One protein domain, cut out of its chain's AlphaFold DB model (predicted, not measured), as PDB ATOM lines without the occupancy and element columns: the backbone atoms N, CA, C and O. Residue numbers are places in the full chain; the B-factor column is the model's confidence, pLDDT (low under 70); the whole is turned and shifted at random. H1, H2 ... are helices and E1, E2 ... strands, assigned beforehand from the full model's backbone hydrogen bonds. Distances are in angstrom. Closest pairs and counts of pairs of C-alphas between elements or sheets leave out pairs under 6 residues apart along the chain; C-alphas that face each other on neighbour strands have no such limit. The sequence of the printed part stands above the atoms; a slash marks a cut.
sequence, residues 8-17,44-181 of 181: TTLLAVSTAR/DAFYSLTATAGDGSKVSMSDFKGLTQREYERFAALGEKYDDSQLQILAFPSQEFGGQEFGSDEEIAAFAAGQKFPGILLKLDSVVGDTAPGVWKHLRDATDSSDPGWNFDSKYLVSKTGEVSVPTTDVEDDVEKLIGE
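What this domain is: This is residues 8 to 17 and 44 to 181 of the 181 residues of the protein "Putative glutathione peroxidase" of Fragilariopsis cylindrus CCMP1102 (UniProt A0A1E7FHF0). A small three-stranded sheet forms the core, with H3 and H6 over one face and H5 crossing the other, while a small head of the hairpin E2 and E3 with H1 and H2 lies far off beyond the beginning of H3. H4 lies off the sheet, near the end of its edge strand E4. The printed part has 148 residues, with six named helices and five named strands in the order E1 H1 E2 E3 H2 H3 E4 H4 H5 E5 H6, of mixed class. The large sheet, in the order E4 E1 E5, is mixed; the whole is compact, with a radius of gyration of the C-alphas of 16.3 A and spans of 50 by 34 by 32 A.

How they stand to each other: Start at E1, residues 8 to 13, the inner strand. E4, residues 88 to 93, is its antiparallel neighbour, with N 11 and O 90 2.8 A apart; E5, residues 155 to 158, is its parallel neighbour, with N 12 and O 156 3.0 A apart. H3, residues 67 to 81, and H6, residues 171 to 180, are on one face of this sheet, making two layers, helices on one face of a sheet. They are close but not clearly touching, at a shallow tilt of 21 degrees; look at the C-alphas of Leu 78 and Glu 172, their closest, 7.3 A apart. H6 runs along the strands at a height over the sheet of 9.7 A. H5, residues 134 to 142, is on the opposite face from H6 and runs across the strands, at 76 degrees to E1 on the local plane. H4, residues 105 to 114, is only just not on the sheet, with 4 pairs of C-alphas within 10 A. Farther out, E2, residues 50 to 52, and E3, residues 58 to 60, form an antiparallel hairpin, with N 59 and O 51 2.8 A apart. H1, residues 44 to 47, and H2, residues 61 to 64, touch, the C-alphas of Tyr 47 and Ser 62 being closest at 4.4 A. In H3, H4, H5 and H6 every O i to N i+4 pair is within hydrogen-bond range; H1 and H2 are too short for one.

Where its parts are: Find C-alpha 8 at (-28.444, 51.494, 53.257); E1 runs 16.6 A from there, and E4 16.3 A. H3 runs 21.2 A from C-alpha 67 at (-19.021, 58.530, 51.181). H6 runs 14.3 A to C-alpha 180 at (-20.379, 38.055, 31.391), and H4 spans 14.2 A.

The domain as a whole: Residues 18 to 43 are not printed, and C-alphas 17 and 44 are 47.1 A apart across the cut. The links E4 to H4, H4 to H5, H5 to E5 and E5 to H6 are long. The model's pLDDT is under 70 at residues 8 to 17, 44, 66 and 100.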
ATOM      1  N   THR A   8     -29.181  52.249  52.245       46.28
ATOM      2  CA  THR A   8     -28.444  51.494  53.257       46.28
ATOM      3  C   THR A   8     -27.739  50.277  52.687       46.28
ATOM      4  O   THR A   8     -26.676  49.933  53.195       46.28
ATOM      5  N   THR A   9     -28.218  49.670  51.600       52.38
ATOM      6  CA  THR A   9     -27.483  48.624  50.869       52.38
ATOM      7  C   THR A   9     -28.032  48.404  49.472       52.38
ATOM      8  O   THR A   9     -29.230  48.555  49.229       52.38
ATOM      9  N   LEU A  10     -27.125  48.024  48.575       48.88
ATOM     10  CA  LEU A  10     -27.396  47.668  47.198       48.88
ATOM     11  C   LEU A  10     -27.472  46.151  46.976       48.88
ATOM     12  O   LEU A  10     -26.593  45.406  47.415       48.88
ATOM     13  N   LEU A  11     -28.463  45.734  46.197       45.72
ATOM     14  CA  LEU A  11     -28.486  44.466  45.490       45.72
ATOM     15  C   LEU A  11     -28.324  44.728  43.986       45.72
ATOM     16  O   LEU A  11     -29.135  45.440  43.400       45.72
ATOM     17  N   ALA A  12     -27.315  44.135  43.353       43.84
ATOM     18  CA  ALA A  12     -27.200  44.081  41.896       43.84
ATOM     19  C   ALA A  12     -27.792  42.758  41.385       43.84
ATOM     20  O   ALA A  12     -27.348  41.698  41.812       43.84
ATOM     21  N   VAL A  13     -28.776  42.798  40.485       44.03
ATOM     22  CA  VAL A  13     -29.431  41.618  39.892       44.03
ATOM     23  C   VAL A  13     -29.182  41.601  38.382       44.03
ATOM     24  O   VAL A  13     -29.556  42.543  37.689       44.03
ATOM     25  N   SER A  14     -28.582  40.534  37.853       35.56
ATOM     26  CA  SER A  14     -28.430  40.327  36.402       35.56
ATOM     27  C   SER A  14     -29.756  39.853  35.782       35.56
ATOM     28  O   SER A  14     -30.371  38.907  36.282       35.56
ATOM     29  N   THR A  15     -30.241  40.508  34.719       34.22
ATOM     30  CA  THR A  15     -31.544  40.208  34.085       34.22
ATOM     31  C   THR A  15     -31.396  39.566  32.695       34.22
ATOM     32  O   THR A  15     -30.357  39.636  32.043       34.22
ATOM     33  N   ALA A  16     -32.423  38.826  32.250       34.38
ATOM     34  CA  ALA A  16     -32.395  38.062  31.000       34.38
ATOM     35  C   ALA A  16     -32.809  38.900  29.774       34.38
ATOM     36  O   ALA A  16     -33.777  39.659  29.793       34.38
ATOM     37  N   ARG A  17     -32.101  38.669  28.664       36.41
ATOM     38  CA  ARG A  17     -32.196  39.395  27.391       36.41
ATOM     39  C   ARG A  17     -33.502  39.121  26.623       36.41
ATOM     40  O   ARG A  17     -33.796  37.971  26.296       36.41
ATOM     41  N   ASP A  44     -13.769  72.049  56.310       64.31
ATOM     42  CA  ASP A  44     -12.531  71.524  55.701       64.31
ATOM     43  C   ASP A  44     -11.424  71.245  56.728       64.31
ATOM     44  O   ASP A  44     -10.573  70.386  56.499       64.31
ATOM     45  N   ALA A  45     -11.468  71.897  57.895       81.81
ATOM     46  CA  ALA A  45     -10.488  71.674  58.952       81.81
ATOM     47  C   ALA A  45     -10.518  70.223  59.463       81.81
ATOM     48  O   ALA A  45      -9.459  69.626  59.634       81.81
ATOM     49  N   PHE A  46     -11.705  69.625  59.636       80.44
ATOM     50  CA  PHE A  46     -11.835  68.233  60.084       80.44
ATOM     51  C   PHE A  46     -11.272  67.245  59.059       80.44
ATOM     52  O   PHE A  46     -10.514  66.353  59.421       80.44
ATOM     53  N   TYR A  47     -11.576  67.437  57.773       80.12
ATOM     54  CA  TYR A  47     -11.125  66.543  56.703       80.12
ATOM     55  C   TYR A  47      -9.619  66.622  56.417       80.12
ATOM     56  O   TYR A  47      -9.088  65.748  55.739       80.12
ATOM     57  N   SER A  48      -8.925  67.628  56.954       85.94
ATOM     58  CA  SER A  48      -7.458  67.707  56.927       85.94
ATOM     59  C   SER A  48      -6.769  66.901  58.041       85.94
ATOM     60  O   SER A  48      -5.542  66.787  58.047       85.94
ATOM     61  N   LEU A  49      -7.533  66.363  59.000       91.19
ATOM     62  CA  LEU A  49      -6.998  65.618  60.141       91.19
ATOM     63  C   LEU A  49      -6.669  64.167  59.770       91.19
ATOM     64  O   LEU A  49      -7.225  63.591  58.838       91.19
ATOM     65  N   THR A  50      -5.799  63.557  60.574       93.31
ATOM     66  CA  THR A  50      -5.494  62.121  60.527       93.31
ATOM     67  C   THR A  50      -5.562  61.536  61.936       93.31
ATOM     68  O   THR A  50      -5.312  62.244  62.914       93.31
ATOM     69  N   ALA A  51      -5.899  60.255  62.044       90.19
ATOM     70  CA  ALA A  51      -5.834  59.481  63.281       90.19
ATOM     71  C   ALA A  51      -5.055  58.181  63.059       90.19
ATOM     72  O   ALA A  51      -4.864  57.744  61.926       90.19
ATOM     73  N   THR A  52      -4.597  57.562  64.145       93.81
ATOM     74  CA  THR A  52      -3.989  56.227  64.117       93.81
ATOM     75  C   THR A  52      -5.032  55.203  64.549       93.81
ATOM     76  O   THR A  52      -5.624  55.353  65.619       93.81
ATOM     77  N   ALA A  53      -5.279  54.191  63.719       88.12
ATOM     78  CA  ALA A  53      -6.187  53.092  64.026       88.12
ATOM     79  C   ALA A  53      -5.577  52.119  65.051       88.12
ATOM     80  O   ALA A  53      -4.387  52.182  65.366       88.12
ATOM     81  N   GLY A  54      -6.395  51.198  65.571       74.94
ATOM     82  CA  GLY A  54      -5.971  50.215  66.578       74.94
ATOM     83  C   GLY A  54      -4.862  49.260  66.112       74.94
ATOM     84  O   GLY A  54      -4.149  48.709  66.944       74.94
ATOM     85  N   ASP A  55      -4.681  49.105  64.801       89.62
ATOM     86  CA  ASP A  55      -3.611  48.320  64.173       89.62
ATOM     87  C   ASP A  55      -2.343  49.142  63.857       89.62
ATOM     88  O   ASP A  55      -1.365  48.609  63.333       89.62
ATOM     89  N   GLY A  56      -2.335  50.441  64.178       89.62
ATOM     90  CA  GLY A  56      -1.224  51.357  63.916       89.62
ATOM     91  C   GLY A  56      -1.246  52.035  62.540       89.62
ATOM     92  O   GLY A  56      -0.395  52.892  62.284       89.62
ATOM     93  N   SER A  57      -2.203  51.715  61.664       90.00
ATOM     94  CA  SER A  57      -2.360  52.389  60.370       90.00
ATOM     95  C   SER A  57      -2.831  53.843  60.533       90.00
ATOM     96  O   SER A  57      -3.455  54.213  61.530       90.00
ATOM     97  N   LYS A  58      -2.495  54.713  59.568       93.19
ATOM     98  CA  LYS A  58      -2.993  56.098  59.532       93.19
ATOM     99  C   LYS A  58      -4.293  56.156  58.743       93.19
ATOM    100  O   LYS A  58      -4.319  55.752  57.587       93.19
ATOM    101  N   VAL A  59      -5.318  56.741  59.347       84.62
ATOM    102  CA  VAL A  59      -6.630  56.979  58.748       84.62
ATOM    103  C   VAL A  59      -6.782  58.475  58.495       84.62
ATOM    104  O   VAL A  59      -6.627  59.275  59.423       84.62
ATOM    105  N   SER A  60      -7.067  58.867  57.252       89.50
ATOM    106  CA  SER A  60      -7.323  60.266  56.911       89.50
ATOM    107  C   SER A  60      -8.802  60.584  57.067       89.50
ATOM    108  O   SER A  60      -9.659  59.861  56.566       89.50
ATOM    109  N   MET A  61      -9.137  61.705  57.711       84.88
ATOM    110  CA  MET A  61     -10.544  62.082  57.852       84.88
ATOM    111  C   MET A  61     -11.178  62.419  56.503       84.88
ATOM    112  O   MET A  61     -12.383  62.232  56.332       84.88
ATOM    113  N   SER A  62     -10.371  62.843  55.522       81.75
ATOM    114  CA  SER A  62     -10.790  63.016  54.128       81.75
ATOM    115  C   SER A  62     -11.447  61.772  53.539       81.75
ATOM    116  O   SER A  62     -12.343  61.909  52.708       81.75
ATOM    117  N   ASP A  63     -11.051  60.579  53.988       73.25
ATOM    118  CA  ASP A  63     -11.556  59.311  53.461       73.25
ATOM    119  C   ASP A  63     -13.034  59.111  53.804       73.25
ATOM    120  O   ASP A  63     -13.728  58.391  53.094       73.25
ATOM    121  N   PHE A  64     -13.557  59.827  54.804       73.06
ATOM    122  CA  PHE A  64     -14.975  59.824  55.176       73.06
ATOM    123  C   PHE A  64     -15.778  60.970  54.542       73.06
ATOM    124  O   PHE A  64     -16.990  61.072  54.744       73.06
ATOM    125  N   LYS A  65     -15.146  61.864  53.768       72.38
ATOM    126  CA  LYS A  65     -15.851  62.961  53.090       72.38
ATOM    127  C   LYS A  65     -16.683  62.400  51.935       72.38
ATOM    128  O   LYS A  65     -16.156  61.705  51.073       72.38
ATOM    129  N   GLY A  66     -17.982  62.697  51.906       69.94
ATOM    130  CA  GLY A  66     -18.849  62.369  50.765       69.94
ATOM    131  C   GLY A  66     -18.927  60.878  50.420       69.94
ATOM    132  O   GLY A  66     -19.000  60.545  49.242       69.94
ATOM    133  N   LEU A  67     -18.876  59.977  51.411       73.25
ATOM    134  CA  LEU A  67     -19.021  58.530  51.181       73.25
ATOM    135  C   LEU A  67     -20.323  58.208  50.436       73.25
ATOM    136  O   LEU A  67     -20.274  57.564  49.397       73.25
ATOM    137  N   THR A  68     -21.451  58.773  50.878       71.12
ATOM    138  CA  THR A  68     -22.730  58.694  50.157       71.12
ATOM    139  C   THR A  68     -22.595  59.112  48.701       71.12
ATOM    140  O   THR A  68     -23.031  58.399  47.807       71.12
ATOM    141  N   GLN A  69     -22.023  60.295  48.465       77.81
ATOM    142  CA  GLN A  69     -21.952  60.865  47.127       77.81
ATOM    143  C   GLN A  69     -21.160  59.946  46.193       77.81
ATOM    144  O   GLN A  69     -21.613  59.678  45.087       77.81
ATOM    145  N   ARG A  70     -20.031  59.404  46.668       81.56
ATOM    146  CA  ARG A  70     -19.227  58.442  45.909       81.56
ATOM    147  C   ARG A  70     -20.009  57.177  45.561       81.56
ATOM    148  O   ARG A  70     -19.909  56.710  44.435       81.56
ATOM    149  N   GLU A  71     -20.811  56.647  46.479       84.62
ATOM    150  CA  GLU A  71     -21.629  55.459  46.200       84.62
ATOM    151  C   GLU A  71     -22.724  55.751  45.160       84.62
ATOM    152  O   GLU A  71     -22.872  54.998  44.200       84.62
ATOM    153  N   TYR A  72     -23.432  56.882  45.262       83.88
ATOM    154  CA  TYR A  72     -24.412  57.280  44.239       83.88
ATOM    155  C   TYR A  72     -23.766  57.535  42.868       83.88
ATOM    156  O   TYR A  72     -24.336  57.141  41.852       83.88
ATOM    157  N   GLU A  73     -22.576  58.143  42.823       87.50
ATOM    158  CA  GLU A  73     -21.803  58.332  41.587       87.50
ATOM    159  C   GLU A  73     -21.399  56.990  40.958       87.50
ATOM    160  O   GLU A  73     -21.524  56.824  39.744       87.50
ATOM    161  N   ARG A  74     -20.985  56.008  41.772       88.38
ATOM    162  CA  ARG A  74     -20.700  54.640  41.310       88.38
ATOM    163  C   ARG A  74     -21.934  53.963  40.728       88.38
ATOM    164  O   ARG A  74     -21.861  53.397  39.642       88.38
ATOM    165  N   PHE A  75     -23.084  54.055  41.399       88.69
ATOM    166  CA  PHE A  75     -24.321  53.469  40.877       88.69
ATOM    167  C   PHE A  75     -24.759  54.139  39.586       88.69
ATOM    168  O   PHE A  75     -25.095  53.435  38.640       88.69
ATOM    169  N   ALA A  76     -24.699  55.471  39.515       88.50
ATOM    170  CA  ALA A  76     -24.976  56.205  38.288       88.50
ATOM    171  C   ALA A  76     -24.056  55.741  37.146       88.50
ATOM    172  O   ALA A  76     -24.546  55.456  36.060       88.50
ATOM    173  N   ALA A  77     -22.755  55.570  37.401       91.44
ATOM    174  CA  ALA A  77     -21.816  55.051  36.408       91.44
ATOM    175  C   ALA A  77     -22.152  53.615  35.962       91.44
ATOM    176  O   ALA A  77     -22.079  53.312  34.771       91.44
ATOM    177  N   LEU A  78     -22.559  52.737  36.885       90.50
ATOM    178  CA  LEU A  78     -23.015  51.384  36.554       90.50
ATOM    179  C   LEU A  78     -24.286  51.396  35.697       90.50
ATOM    180  O   LEU A  78     -24.330  50.681  34.702       90.50
ATOM    181  N   GLY A  79     -25.275  52.229  36.032       87.69
ATOM    182  CA  GLY A  79     -26.503  52.381  35.241       87.69
ATOM    183  C   GLY A  79     -26.298  53.090  33.897       87.69
ATOM    184  O   GLY A  79     -27.065  52.891  32.961       87.69
ATOM    185  N   GLU A  80     -25.248  53.905  33.760       91.88
ATOM    186  CA  GLU A  80     -24.824  54.444  32.461       91.88
ATOM    187  C   GLU A  80     -24.110  53.386  31.605       91.88
ATOM    188  O   GLU A  80     -24.227  53.406  30.376       91.88
ATOM    189  N   LYS A  81     -23.354  52.479  32.236       93.69
ATOM    190  CA  LYS A  81     -22.587  51.420  31.562       93.69
ATOM    191  C   LYS A  81     -23.465  50.237  31.146       93.69
ATOM    192  O   LYS A  81     -23.248  49.683  30.069       93.69
ATOM    193  N   TYR A  82     -24.420  49.855  31.988       89.38
ATOM    194  CA  TYR A  82     -25.281  48.691  31.814       89.38
ATOM    195  C   TYR A  82     -26.742  49.113  31.882       89.38
ATOM    196  O   TYR A  82     -27.155  49.777  32.828       89.38
ATOM    197  N   ASP A  83     -27.521  48.717  30.877       87.69
ATOM    198  CA  ASP A  83     -28.954  48.986  30.884       87.69
ATOM    199  C   ASP A  83     -29.722  48.032  31.813       87.69
ATOM    200  O   ASP A  83     -29.205  47.013  32.286       87.69
ATOM    201  N   ASP A  84     -30.999  48.351  32.016       83.81
ATOM    202  CA  ASP A  84     -31.926  47.608  32.868       83.81
ATOM    203  C   ASP A  84     -32.082  46.118  32.506       83.81
ATOM    204  O   ASP A  84     -32.530  45.320  33.339       83.81
ATOM    205  N   SER A  85     -31.746  45.739  31.268       81.88
ATOM    206  CA  SER A  85     -31.805  44.361  30.766       81.88
ATOM    207  C   SER A  85     -30.529  43.557  31.022       81.88
ATOM    208  O   SER A  85     -30.506  42.356  30.758       81.88
ATOM    209  N   GLN A  86     -29.479  44.215  31.511       88.19
ATOM    210  CA  GLN A  86     -28.214  43.596  31.900       88.19
ATOM    211  C   GLN A  86     -28.002  43.668  33.410       88.19
ATOM    212  O   GLN A  86     -27.497  42.718  34.004       88.19
ATOM    213  N   LEU A  87     -28.383  44.789  34.025       91.94
ATOM    214  CA  LEU A  87     -28.165  45.062  35.434       91.94
ATOM    215  C   LEU A  87     -29.366  45.796  36.023       91.94
ATOM    216  O   LEU A  87     -29.745  46.869  35.567       91.94
ATOM    217  N   GLN A  88     -29.920  45.244  37.091       92.44
ATOM    218  CA  GLN A  88     -30.868  45.922  37.961       92.44
ATOM    219  C   GLN A  88     -30.196  46.248  39.283       92.44
ATOM    220  O   GLN A  88     -29.596  45.387  39.920       92.44
ATOM    221  N   ILE A  89     -30.323  47.497  39.705       92.69
ATOM    222  CA  ILE A  89     -29.788  47.979  40.969       92.69
ATOM    223  C   ILE A  89     -30.972  48.177  41.916       92.69
ATOM    224  O   ILE A  89     -31.842  48.995  41.639       92.69
ATOM    225  N   LEU A  90     -31.032  47.445  43.029       93.88
ATOM    226  CA  LEU A  90     -32.042  47.637  44.072       93.88
ATOM    227  C   LEU A  90     -31.388  48.235  45.313       93.88
ATOM    228  O   LEU A  90     -30.364  47.734  45.767       93.88
ATOM    229  N   ALA A  91     -31.987  49.270  45.885       92.00
ATOM    230  CA  ALA A  91     -31.530  49.874  47.131       92.00
ATOM    231  C   ALA A  91     -32.540  49.631  48.258       92.00
ATOM    232  O   ALA A  91     -33.744  49.762  48.047       92.00
ATOM    233  N   PHE A  92     -32.033  49.310  49.449       93.75
ATOM    234  CA  PHE A  92     -32.794  49.131  50.688       93.75
ATOM    235  C   PHE A  92     -32.542  50.325  51.621       93.75
ATOM    236  O   PHE A  92     -31.473  50.381  52.230       93.75
ATOM    237  N   PRO A  93     -33.452  51.306  51.712       92.19
ATOM    238  CA  PRO A  93     -33.343  52.414  52.663       92.19
ATOM    239  C   PRO A  93     -33.601  51.954  54.108       92.19
ATOM    240  O   PRO A  93     -34.533  51.185  54.343       92.19
ATOM    241  N   SER A  94     -32.829  52.454  55.078       90.44
ATOM    242  CA  SER A  94     -33.025  52.215  56.520       90.44
ATOM    243  C   SER A  94     -32.530  53.391  57.375       90.44
ATOM    244  O   SER A  94     -31.521  54.034  57.084       90.44
ATOM    245  N   GLN A  95     -33.222  53.655  58.490       88.88
ATOM    246  CA  GLN A  95     -32.830  54.678  59.472       88.88
ATOM    247  C   GLN A  95     -31.927  54.151  60.601       88.88
ATOM    248  O   GLN A  95     -31.520  54.925  61.472       88.88
ATOM    249  N   GLU A  96     -31.604  52.856  60.616       87.12
ATOM    250  CA  GLU A  96     -30.951  52.183  61.753       87.12
ATOM    251  C   GLU A  96     -29.493  52.627  61.981       87.12
ATOM    252  O   GLU A  96     -28.934  52.413  63.056       87.12
ATOM    253  N   PHE A  97     -28.900  53.345  61.021       84.75
ATOM    254  CA  PHE A  97     -27.509  53.812  61.056       84.75
ATOM    255  C   PHE A  97     -27.423  55.317  61.315       84.75
ATOM    256  O   PHE A  97     -27.170  56.135  60.424       84.75
ATOM    257  N   GLY A  98     -27.657  55.698  62.571       74.38
ATOM    258  CA  GLY A  98     -27.534  57.083  63.030       74.38
ATOM    259  C   GLY A  98     -28.620  58.031  62.506       74.38
ATOM    260  O   GLY A  98     -28.403  59.242  62.523       74.38
ATOM    261  N   GLY A  99     -29.761  57.510  62.032       73.25
ATOM    262  CA  GLY A  99     -30.892  58.322  61.565       73.25
ATOM    263  C   GLY A  99     -30.571  59.196  60.348       73.25
ATOM    264  O   GLY A  99     -31.081  60.311  60.238       73.25
ATOM    265  N   GLN A 100     -29.670  58.731  59.480       66.44
ATOM    266  CA  GLN A 100     -29.201  59.484  58.310       66.44
ATOM    267  C   GLN A 100     -30.194  59.469  57.140       66.44
ATOM    268  O   GLN A 100     -30.216  60.416  56.357       66.44
ATOM    269  N   GLU A 101     -31.034  58.437  57.043       76.31
ATOM    270  CA  GLU A 101     -32.039  58.305  55.987       76.31
ATOM    271  C   GLU A 101     -33.285  59.166  56.265       76.31
ATOM    272  O   GLU A 101     -33.677  59.351  57.425       76.31
ATOM    273  N   PHE A 102     -33.916  59.708  55.214       81.56
ATOM    274  CA  PHE A 102     -35.174  60.454  55.376       81.56
ATOM    275  C   PHE A 102     -36.265  59.579  56.020       81.56
ATOM    276  O   PHE A 102     -36.217  58.353  55.983       81.56
ATOM    277  N   GLY A 103     -37.244  60.225  56.660       82.50
ATOM    278  CA  GLY A 103     -38.284  59.533  57.429       82.50
ATOM    279  C   GLY A 103     -39.443  58.994  56.597       82.50
ATOM    280  O   GLY A 103     -40.324  58.345  57.156       82.50
ATOM    281  N   SER A 104     -39.471  59.283  55.296       89.50
ATOM    282  CA  SER A 104     -40.545  58.881  54.394       89.50
ATOM    283  C   SER A 104     -40.008  58.399  53.050       89.50
ATOM    284  O   SER A 104     -39.018  58.926  52.538       89.50
ATOM    285  N   ASP A 105     -40.696  57.418  52.465       90.81
ATOM    286  CA  ASP A 105     -40.372  56.862  51.147       90.81
ATOM    287  C   ASP A 105     -40.364  57.958  50.063       90.81
ATOM    288  O   ASP A 105     -39.526  57.946  49.159       90.81
ATOM    289  N   GLU A 106     -41.254  58.951  50.167       94.06
ATOM    290  CA  GLU A 106     -41.360  60.058  49.216       94.06
ATOM    291  C   GLU A 106     -40.130  60.976  49.238       94.06
ATOM    292  O   GLU A 106     -39.636  61.383  48.183       94.06
ATOM    293  N   GLU A 107     -39.620  61.302  50.426       87.12
ATOM    294  CA  GLU A 107     -38.415  62.119  50.575       87.12
ATOM    295  C   GLU A 107     -37.172  61.368  50.080       87.12
ATOM    296  O   GLU A 107     -36.329  61.955  49.395       87.12
ATOM    297  N   ILE A 108     -37.082  60.065  50.370       87.69
ATOM    298  CA  ILE A 108     -36.001  59.189  49.890       87.69
ATOM    299  C   ILE A 108     -36.012  59.142  48.358       87.69
ATOM    300  O   ILE A 108     -34.981  59.365  47.718       87.69
ATOM    301  N   ALA A 109     -37.184  58.930  47.753       90.00
ATOM    302  CA  ALA A 109     -37.338  58.894  46.302       90.00
ATOM    303  C   ALA A 109     -36.964  60.228  45.641       90.00
ATOM    304  O   ALA A 109     -36.225  60.244  44.653       90.00
ATOM    305  N   ALA A 110     -37.421  61.354  46.197       89.44
ATOM    306  CA  ALA A 110     -37.076  62.681  45.690       89.44
ATOM    307  C   ALA A 110     -35.563  62.941  45.747       89.44
ATOM    308  O   ALA A 110     -34.982  63.500  44.811       89.44
ATOM    309  N   PHE A 111     -34.909  62.506  46.823       86.44
ATOM    310  CA  PHE A 111     -33.466  62.629  46.975       86.44
ATOM    311  C   PHE A 111     -32.696  61.780  45.970       86.44
ATOM    312  O   PHE A 111     -31.834  62.307  45.265       86.44
ATOM    313  N   ALA A 112     -33.021  60.490  45.875       86.94
ATOM    314  CA  ALA A 112     -32.356  59.569  44.963       86.94
ATOM    315  C   ALA A 112     -32.517  60.008  43.502       86.94
ATOM    316  O   ALA A 112     -31.554  59.963  42.736       86.94
ATOM    317  N   ALA A 113     -33.689  60.538  43.130       88.62
ATOM    318  CA  ALA A 113     -33.907  61.151  41.823       88.62
ATOM    319  C   ALA A 113     -32.984  62.363  41.591       88.62
ATOM    320  O   ALA A 113     -32.393  62.499  40.519       88.62
ATOM    321  N   GLY A 114     -32.794  63.215  42.604       88.19
ATOM    322  CA  GLY A 114     -31.833  64.323  42.561       88.19
ATOM    323  C   GLY A 114     -30.376  63.869  42.402       88.19
ATOM    324  O   GLY A 114     -29.590  64.566  41.761       88.19
ATOM    325  N   GLN A 115     -30.033  62.690  42.928       84.38
ATOM    326  CA  GLN A 115     -28.728  62.040  42.739       84.38
ATOM    327  C   GLN A 115     -28.627  61.230  41.435       84.38
ATOM    328  O   GLN A 115     -27.575  60.661  41.161       84.38
ATOM    329  N   LYS A 116     -29.694  61.186  40.623       89.31
ATOM    330  CA  LYS A 116     -29.791  60.361  39.408       89.31
ATOM    331  C   LYS A 116     -29.542  58.872  39.669       89.31
ATOM    332  O   LYS A 116     -28.894  58.202  38.870       89.31
ATOM    333  N   PHE A 117     -30.043  58.360  40.790       89.31
ATOM    334  CA  PHE A 117     -29.979  56.934  41.081       89.31
ATOM    335  C   PHE A 117     -30.676  56.136  39.962       89.31
ATOM    336  O   PHE A 117     -31.842  56.418  39.678       89.31
ATOM    337  N   PRO A 118     -29.994  55.172  39.319       89.69
ATOM    338  CA  PRO A 118     -30.556  54.452  38.176       89.69
ATOM    339  C   PRO A 118     -31.389  53.230  38.579       89.69
ATOM    340  O   PRO A 118     -31.936  52.556  37.718       89.69
ATOM    341  N   GLY A 119     -31.445  52.913  39.873       89.88
ATOM    342  CA  GLY A 119     -32.060  51.697  40.379       89.88
ATOM    343  C   GLY A 119     -33.480  51.864  40.917       89.88
ATOM    344  O   GLY A 119     -34.073  52.943  40.920       89.88
ATOM    345  N   ILE A 120     -33.994  50.767  41.460       91.75
ATOM    346  CA  ILE A 120     -35.263  50.700  42.180       91.75
ATOM    347  C   ILE A 120     -34.992  50.911  43.669       91.75
ATOM    348  O   ILE A 120     -34.210  50.187  44.287       91.75
ATOM    349  N   LEU A 121     -35.674  51.884  44.264       92.25
ATOM    350  CA  LEU A 121     -35.744  52.010  45.714       92.25
ATOM    351  C   LEU A 121     -36.818  51.070  46.252       92.25
ATOM    352  O   LEU A 121     -37.971  51.114  45.819       92.25
ATOM    353  N   LEU A 122     -36.434  50.232  47.204       94.75
ATOM    354  CA  LEU A 122     -37.379  49.485  48.015       94.75
ATOM    355  C   LEU A 122     -37.883  50.359  49.163       94.75
ATOM    356  O   LEU A 122     -37.379  51.454  49.410       94.75
ATOM    357  N   LYS A 123     -38.921  49.872  49.837       93.44
ATOM    358  CA  LYS A 123     -39.531  50.563  50.967       93.44
ATOM    359  C   LYS A 123     -38.518  50.761  52.100       93.44
ATOM    360  O   LYS A 123     -37.751  49.844  52.387       93.44
ATOM    361  N   LEU A 124     -38.581  51.920  52.756       91.00
ATOM    362  CA  LEU A 124     -37.902  52.188  54.016       91.00
ATOM    363  C   LEU A 124     -38.291  51.133  55.054       91.00
ATOM    364  O   LEU A 124     -39.456  51.035  55.447       91.00
ATOM    365  N   ASP A 125     -37.312  50.353  55.498       93.75
ATOM    366  CA  ASP A 125     -37.539  49.241  56.417       93.75
ATOM    367  C   ASP A 125     -36.280  48.933  57.245       93.75
ATOM    368  O   ASP A 125     -35.229  49.553  57.080       93.75
ATOM    369  N   SER A 126     -36.398  47.976  58.160       93.75
ATOM    370  CA  SER A 126     -35.269  47.421  58.901       93.75
ATOM    371  C   SER A 126     -34.385  46.560  57.991       93.75
ATOM    372  O   SER A 126     -34.873  45.833  57.129       93.75
ATOM    373  N   VAL A 127     -33.072  46.605  58.205       93.75
ATOM    374  CA  VAL A 127     -32.063  45.731  57.578       93.75
ATOM    375  C   VAL A 127     -31.202  45.014  58.627       93.75
ATOM    376  O   VAL A 127     -30.193  44.394  58.296       93.75
ATOM    377  N   VAL A 128     -31.601  45.080  59.898       92.06
ATOM    378  CA  VAL A 128     -30.899  44.475  61.035       92.06
ATOM    379  C   VAL A 128     -31.812  43.463  61.727       92.06
ATOM    380  O   VAL A 128     -33.008  43.691  61.909       92.06
ATOM    381  N   GLY A 129     -31.244  42.333  62.144       93.00
ATOM    382  CA  GLY A 129     -31.927  41.323  62.938       93.00
ATOM    383  C   GLY A 129     -33.134  40.682  62.248       93.00
ATOM    384  O   GLY A 129     -33.235  40.591  61.023       93.00
ATOM    385  N   ASP A 130     -34.062  40.186  63.066       94.06
ATOM    386  CA  ASP A 130     -35.210  39.399  62.597       94.06
ATOM    387  C   ASP A 130     -36.324  40.247  61.969       94.06
ATOM    388  O   ASP A 130     -37.158  39.717  61.219       94.06
ATOM    389  N   THR A 131     -36.330  41.551  62.255       93.75
ATOM    390  CA  THR A 131     -37.292  42.527  61.726       93.75
ATOM    391  C   THR A 131     -37.060  42.854  60.260       93.75
ATOM    392  O   THR A 131     -37.988  43.324  59.608       93.75
ATOM    393  N   ALA A 132     -35.876  42.550  59.725       94.44
ATOM    394  CA  ALA A 132     -35.583  42.762  58.320       94.44
ATOM    395  C   ALA A 132     -36.515  41.944  57.394       94.44
ATOM    396  O   ALA A 132     -36.921  40.817  57.735       94.44
ATOM    397  N   PRO A 133     -36.853  42.467  56.199       93.69
ATOM    398  CA  PRO A 133     -37.747  41.799  55.266       93.69
ATOM    399  C   PRO A 133     -37.136  40.493  54.747       93.69
ATOM    400  O   PRO A 133     -35.919  40.312  54.695       93.69
ATOM    401  N   GLY A 134     -37.992  39.554  54.333       95.94
ATOM    402  CA  GLY A 134     -37.564  38.203  53.941       95.94
ATOM    403  C   GLY A 134     -36.510  38.174  52.829       95.94
ATOM    404  O   GLY A 134     -35.594  37.362  52.894       95.94
ATOM    405  N   VAL A 135     -36.598  39.088  51.856       94.44
ATOM    406  CA  VAL A 135     -35.594  39.205  50.784       94.44
ATOM    407  C   VAL A 135     -34.224  39.603  51.334       94.44
ATOM    408  O   VAL A 135     -33.231  38.999  50.958       94.44
ATOM    409  N   TRP A 136     -34.168  40.550  52.271       94.25
ATOM    410  CA  TRP A 136     -32.920  40.996  52.882       94.25
ATOM    411  C   TRP A 136     -32.252  39.871  53.669       94.25
ATOM    412  O   TRP A 136     -31.073  39.578  53.476       94.25
ATOM    413  N   LYS A 137     -33.041  39.189  54.507       95.56
ATOM    414  CA  LYS A 137     -32.570  38.032  55.275       95.56
ATOM    415  C   LYS A 137     -32.060  36.931  54.360       95.56
ATOM    416  O   LYS A 137     -30.995  36.391  54.612       95.56
ATOM    417  N   HIS A 138     -32.766  36.649  53.265       96.06
ATOM    418  CA  HIS A 138     -32.313  35.662  52.292       96.06
ATOM    419  C   HIS A 138     -30.938  36.006  51.705       96.06
ATOM    420  O   HIS A 138     -30.097  35.119  51.630       96.06
ATOM    421  N   LEU A 139     -30.699  37.269  51.331       95.88
ATOM    422  CA  LEU A 139     -29.399  37.701  50.809       95.88
ATOM    423  C   LEU A 139     -28.287  37.508  51.842       95.88
ATOM    424  O   LEU A 139     -27.281  36.876  51.541       95.88
ATOM    425  N   ARG A 140     -28.516  37.998  53.065       94.81
ATOM    426  CA  ARG A 140     -27.587  37.882  54.192       94.81
ATOM    427  C   ARG A 140     -27.254  36.422  54.507       94.81
ATOM    428  O   ARG A 140     -26.086  36.063  54.623       94.81
ATOM    429  N   ASP A 141     -28.280  35.587  54.640       96.19
ATOM    430  CA  ASP A 141     -28.136  34.190  55.045       96.19
ATOM    431  C   ASP A 141     -27.490  33.348  53.925       96.19
ATOM    432  O   ASP A 141     -26.712  32.439  54.210       96.19
ATOM    433  N   ALA A 142     -27.766  33.656  52.650       96.38
ATOM    434  CA  ALA A 142     -27.171  32.959  51.505       96.38
ATOM    435  C   ALA A 142     -25.650  33.162  51.397       96.38
ATOM    436  O   ALA A 142     -24.960  32.308  50.842       96.38
ATOM    437  N   THR A 143     -25.129  34.262  51.939       95.56
ATOM    438  CA  THR A 143     -23.702  34.608  51.911       95.56
ATOM    439  C   THR A 143     -23.038  34.533  53.286       95.56
ATOM    440  O   THR A 143     -21.929  35.043  53.442       95.56
ATOM    441  N   ASP A 144     -23.710  33.938  54.280       96.38
ATOM    442  CA  ASP A 144     -23.255  33.850  55.680       96.38
ATOM    443  C   ASP A 144     -22.760  35.204  56.229       96.38
ATOM    444  O   ASP A 144     -21.753  35.313  56.931       96.38
ATOM    445  N   SER A 145     -23.431  36.284  55.823       93.31
ATOM    446  CA  SER A 145     -23.054  37.648  56.180       93.31
ATOM    447  C   SER A 145     -23.654  38.049  57.525       93.31
ATOM    448  O   SER A 145     -24.734  37.604  57.909       93.31
ATOM    449  N   SER A 146     -22.963  38.918  58.261       94.06
ATOM    450  CA  SER A 146     -23.547  39.561  59.439       94.06
ATOM    451  C   SER A 146     -24.515  40.673  59.030       94.06
ATOM    452  O   SER A 146     -24.529  41.114  57.880       94.06
ATOM    453  N   ASP A 147     -25.292  41.175  59.991       92.88
ATOM    454  CA  ASP A 147     -26.014  42.431  59.795       92.88
ATOM    455  C   ASP A 147     -25.034  43.572  59.442       92.88
ATOM    456  O   ASP A 147     -23.893  43.564  59.925       92.88
ATOM    457  N   PRO A 148     -25.458  44.549  58.615       90.06
ATOM    458  CA  PRO A 148     -24.622  45.691  58.257       90.06
ATOM    459  C   PRO A 148     -24.212  46.481  59.501       90.06
ATOM    460  O   PRO A 148     -25.040  46.767  60.368       90.06
ATOM    461  N   GLY A 149     -22.938  46.877  59.577       86.25
ATOM    462  CA  GLY A 149     -22.450  47.755  60.643       86.25
ATOM    463  C   GLY A 149     -22.718  49.236  60.365       86.25
ATOM    464  O   GLY A 149     -22.747  50.053  61.290       86.25
ATOM    465  N   TRP A 150     -22.907  49.593  59.091       84.88
ATOM    466  CA  TRP A 150     -23.149  50.958  58.636       84.88
ATOM    467  C   TRP A 150     -23.836  50.997  57.264       84.88
ATOM    468  O   TRP A 150     -24.054  49.976  56.615       84.88
ATOM    469  N   ASN A 151     -24.141  52.204  56.783       80.88
ATOM    470  CA  ASN A 151     -24.655  52.403  55.432       80.88
ATOM    471  C   ASN A 151     -23.639  51.970  54.366       80.88
ATOM    472  O   ASN A 151     -22.468  52.344  54.448       80.88
ATOM    473  N   PHE A 152     -24.119  51.257  53.344       84.00
ATOM    474  CA  PHE A 152     -23.350  50.714  52.216       84.00
ATOM    475  C   PHE A 152     -22.279  49.671  52.577       84.00
ATOM    476  O   PHE A 152     -21.501  49.287  51.701       84.00
ATOM    477  N   ASP A 153     -22.240  49.217  53.829       83.25
ATOM    478  CA  ASP A 153     -21.289  48.216  54.328       83.25
ATOM    479  C   ASP A 153     -21.603  46.813  53.787       83.25
ATOM    480  O   ASP A 153     -20.712  46.047  53.431       83.25
ATOM    481  N   SER A 154     -22.890  46.509  53.621       89.31
ATOM    482  CA  SER A 154     -23.341  45.316  52.911       89.31
ATOM    483  C   SER A 154     -23.630  45.646  51.449       89.31
ATOM    484  O   SER A 154     -24.160  46.710  51.120       89.31
ATOM    485  N   LYS A 155     -23.272  44.719  50.561       90.69
ATOM    486  CA  LYS A 155     -23.614  44.711  49.137       90.69
ATOM    487  C   LYS A 155     -23.761  43.264  48.705       90.69
ATOM    488  O   LYS A 155     -22.929  42.435  49.067       90.69
ATOM    489  N   TYR A 156     -24.786  42.986  47.914       94.88
ATOM    490  CA  TYR A 156     -25.043  41.647  47.398       94.88
ATOM    491  C   TYR A 156     -25.086  41.680  45.874       94.88
ATOM    492  O   TYR A 156     -25.597  42.625  45.266       94.88
ATOM    493  N   LEU A 157     -24.550  40.634  45.266       95.44
ATOM    494  CA  LEU A 157     -24.617  40.369  43.839       95.44
ATOM    495  C   LEU A 157     -25.509  39.148  43.640       95.44
ATOM    496  O   LEU A 157     -25.342  38.142  44.323       95.44
ATOM    497  N   VAL A 158     -26.467  39.238  42.724       94.62
ATOM    498  CA  VAL A 158     -27.362  38.137  42.368       94.62
ATOM    499  C   VAL A 158     -27.246  37.851  40.882       94.62
ATOM    500  O   VAL A 158     -27.550  38.694  40.032       94.62
ATOM    501  N   SER A 159     -26.798  36.638  40.572       91.81
ATOM    502  CA  SER A 159     -26.656  36.169  39.198       91.81
ATOM    503  C   SER A 159     -28.021  35.943  38.542       91.81
ATOM    504  O   SER A 159     -29.063  35.847  39.197       91.81
ATOM    505  N   LYS A 160     -28.020  35.753  37.220       86.12
ATOM    506  CA  LYS A 160     -29.225  35.414  36.441       86.12
ATOM    507  C   LYS A 160     -29.904  34.107  36.875       86.12
ATOM    508  O   LYS A 160     -31.064  33.880  36.536       86.12
ATOM    509  N   THR A 161     -29.182  33.218  37.562       88.50
ATOM    510  CA  THR A 161     -29.717  31.955  38.095       88.50
ATOM    511  C   THR A 161     -30.224  32.096  39.531       88.50
ATOM    512  O   THR A 161     -30.779  31.137  40.065       88.50
ATOM    513  N   GLY A 162     -30.082  33.281  40.137       87.25
ATOM    514  CA  GLY A 162     -30.471  33.558  41.516       87.25
ATOM    515  C   GLY A 162     -29.402  33.200  42.550       87.25
ATOM    516  O   GLY A 162     -29.714  33.173  43.736       87.25
ATOM    517  N   GLU A 163     -28.167  32.905  42.131       93.25
ATOM    518  CA  GLU A 163     -27.058  32.696  43.067       93.25
ATOM    519  C   GLU A 163     -26.661  34.027  43.706       93.25
ATOM    520  O   GLU A 163     -26.470  35.015  42.997       93.25
ATOM    521  N   VAL A 164     -26.551  34.040  45.036       95.12
ATOM    522  CA  VAL A 164     -26.187  35.225  45.817       95.12
ATOM    523  C   VAL A 164     -24.709  35.158  46.185       95.12
ATOM    524  O   VAL A 164     -24.239  34.148  46.704       95.12
ATOM    525  N   SER A 165     -23.986  36.250  45.968       93.50
ATOM    526  CA  SER A 165     -22.604  36.433  46.409       93.50
ATOM    527  C   SER A 165     -22.383  37.846  46.959       93.50
ATOM    528  O   SER A 165     -23.266  38.706  46.894       93.50
ATOM    529  N   VAL A 166     -21.206  38.085  47.536       93.19
ATOM    530  CA  VAL A 166     -20.756  39.415  47.974       93.19
ATOM    531  C   VAL A 166     -19.591  39.885  47.098       93.19
ATOM    532  O   VAL A 166     -18.809  39.044  46.642       93.19
ATOM    533  N   PRO A 167     -19.432  41.201  46.861       89.31
ATOM    534  CA  PRO A 167     -18.255  41.729  46.179       89.31
ATOM    535  C   PRO A 167     -16.964  41.359  46.919       89.31
ATOM    536  O   PRO A 167     -16.913  41.366  48.148       89.31
ATOM    537  N   THR A 168     -15.908  41.061  46.168       85.56
ATOM    538  CA  THR A 168     -14.616  40.620  46.706       85.56
ATOM    539  C   THR A 168     -13.680  41.786  47.003       85.56
ATOM    540  O   THR A 168     -13.146  41.886  48.104       85.56
ATOM    541  N   THR A 169     -13.458  42.663  46.020       77.25
ATOM    542  CA  THR A 169     -12.519  43.793  46.137       77.25
ATOM    543  C   THR A 169     -13.097  45.063  45.529       77.25
ATOM    544  O   THR A 169     -13.094  46.107  46.175       77.25
ATOM    545  N   ASP A 170     -13.618  44.961  44.307       86.75
ATOM    546  CA  ASP A 170     -14.196  46.067  43.552       86.75
ATOM    547  C   ASP A 170     -15.553  45.618  43.000       86.75
ATOM    548  O   ASP A 170     -15.662  44.570  42.358       86.75
ATOM    549  N   VAL A 171     -16.611  46.358  43.344       87.31
ATOM    550  CA  VAL A 171     -17.982  45.944  43.021       87.31
ATOM    551  C   VAL A 171     -18.245  46.072  41.526       87.31
ATOM    552  O   VAL A 171     -18.982  45.268  40.966       87.31
ATOM    553  N   GLU A 172     -17.621  47.038  40.863       89.94
ATOM    554  CA  GLU A 172     -17.762  47.269  39.437       89.94
ATOM    555  C   GLU A 172     -17.123  46.139  38.615       89.94
ATOM    556  O   GLU A 172     -17.754  45.649  37.672       89.94
ATOM    557  N   ASP A 173     -15.933  45.676  39.007       91.31
ATOM    558  CA  ASP A 173     -15.272  44.513  38.401       91.31
ATOM    559  C   ASP A 173     -16.094  43.226  38.582       91.31
ATOM    560  O   ASP A 173     -16.213  42.415  37.659       91.31
ATOM    561  N   ASP A 174     -16.667  43.014  39.769       91.00
ATOM    562  CA  ASP A 174     -17.460  41.816  40.052       91.00
ATOM    563  C   ASP A 174     -18.828  41.848  39.350       91.00
ATOM    564  O   ASP A 174     -19.280  40.820  38.844       91.00
ATOM    565  N   VAL A 175     -19.443  43.026  39.203       91.12
ATOM    566  CA  VAL A 175     -20.631  43.219  38.354       91.12
ATOM    567  C   VAL A 175     -20.315  42.922  36.887       91.12
ATOM    568  O   VAL A 175     -21.103  42.259  36.216       91.12
ATOM    569  N   GLU A 176     -19.165  43.366  36.369       91.50
ATOM    570  CA  GLU A 176     -18.762  43.070  34.988       91.50
ATOM    571  C   GLU A 176     -18.585  41.567  34.742       91.50
ATOM    572  O   GLU A 176     -19.055  41.054  33.723       91.50
ATOM    573  N   LYS A 177     -17.978  40.844  35.691       89.44
ATOM    574  CA  LYS A 177     -17.875  39.378  35.628       89.44
ATOM    575  C   LYS A 177     -19.255  38.727  35.613       89.44
ATOM    576  O   LYS A 177     -19.512  37.908  34.738       89.44
ATOM    577  N   LEU A 178     -20.142  39.141  36.519       88.00
ATOM    578  CA  LEU A 178     -21.497  38.597  36.656       88.00
ATOM    579  C   LEU A 178     -22.353  38.804  35.397       88.00
ATOM    580  O   LEU A 178     -23.175  37.961  35.048       88.00
ATOM    581  N   ILE A 179     -22.168  39.927  34.701       85.88
ATOM    582  CA  ILE A 179     -22.844  40.215  33.426       85.88
ATOM    583  C   ILE A 179     -22.294  39.340  32.287       85.88
ATOM    584  O   ILE A 179     -23.009  39.064  31.323       85.88
ATOM    585  N   GLY A 180     -21.030  38.917  32.376       82.25
ATOM    586  CA  GLY A 180     -20.379  38.055  31.391       82.25
ATOM    587  C   GLY A 180     -20.753  36.570  31.471       82.25
ATOM    588  O   GLY A 180     -20.461  35.838  30.523       82.25
ATOM    589  N   GLU A 181     -21.376  36.124  32.567       77.94
ATOM    590  CA  GLU A 181     -21.842  34.741  32.782       77.94
ATOM    591  C   GLU A 181     -23.052  34.373  31.921       77.94
ATOM    592  O   GLU A 181     -23.149  33.206  31.461       77.94
TER     593      GLU A 181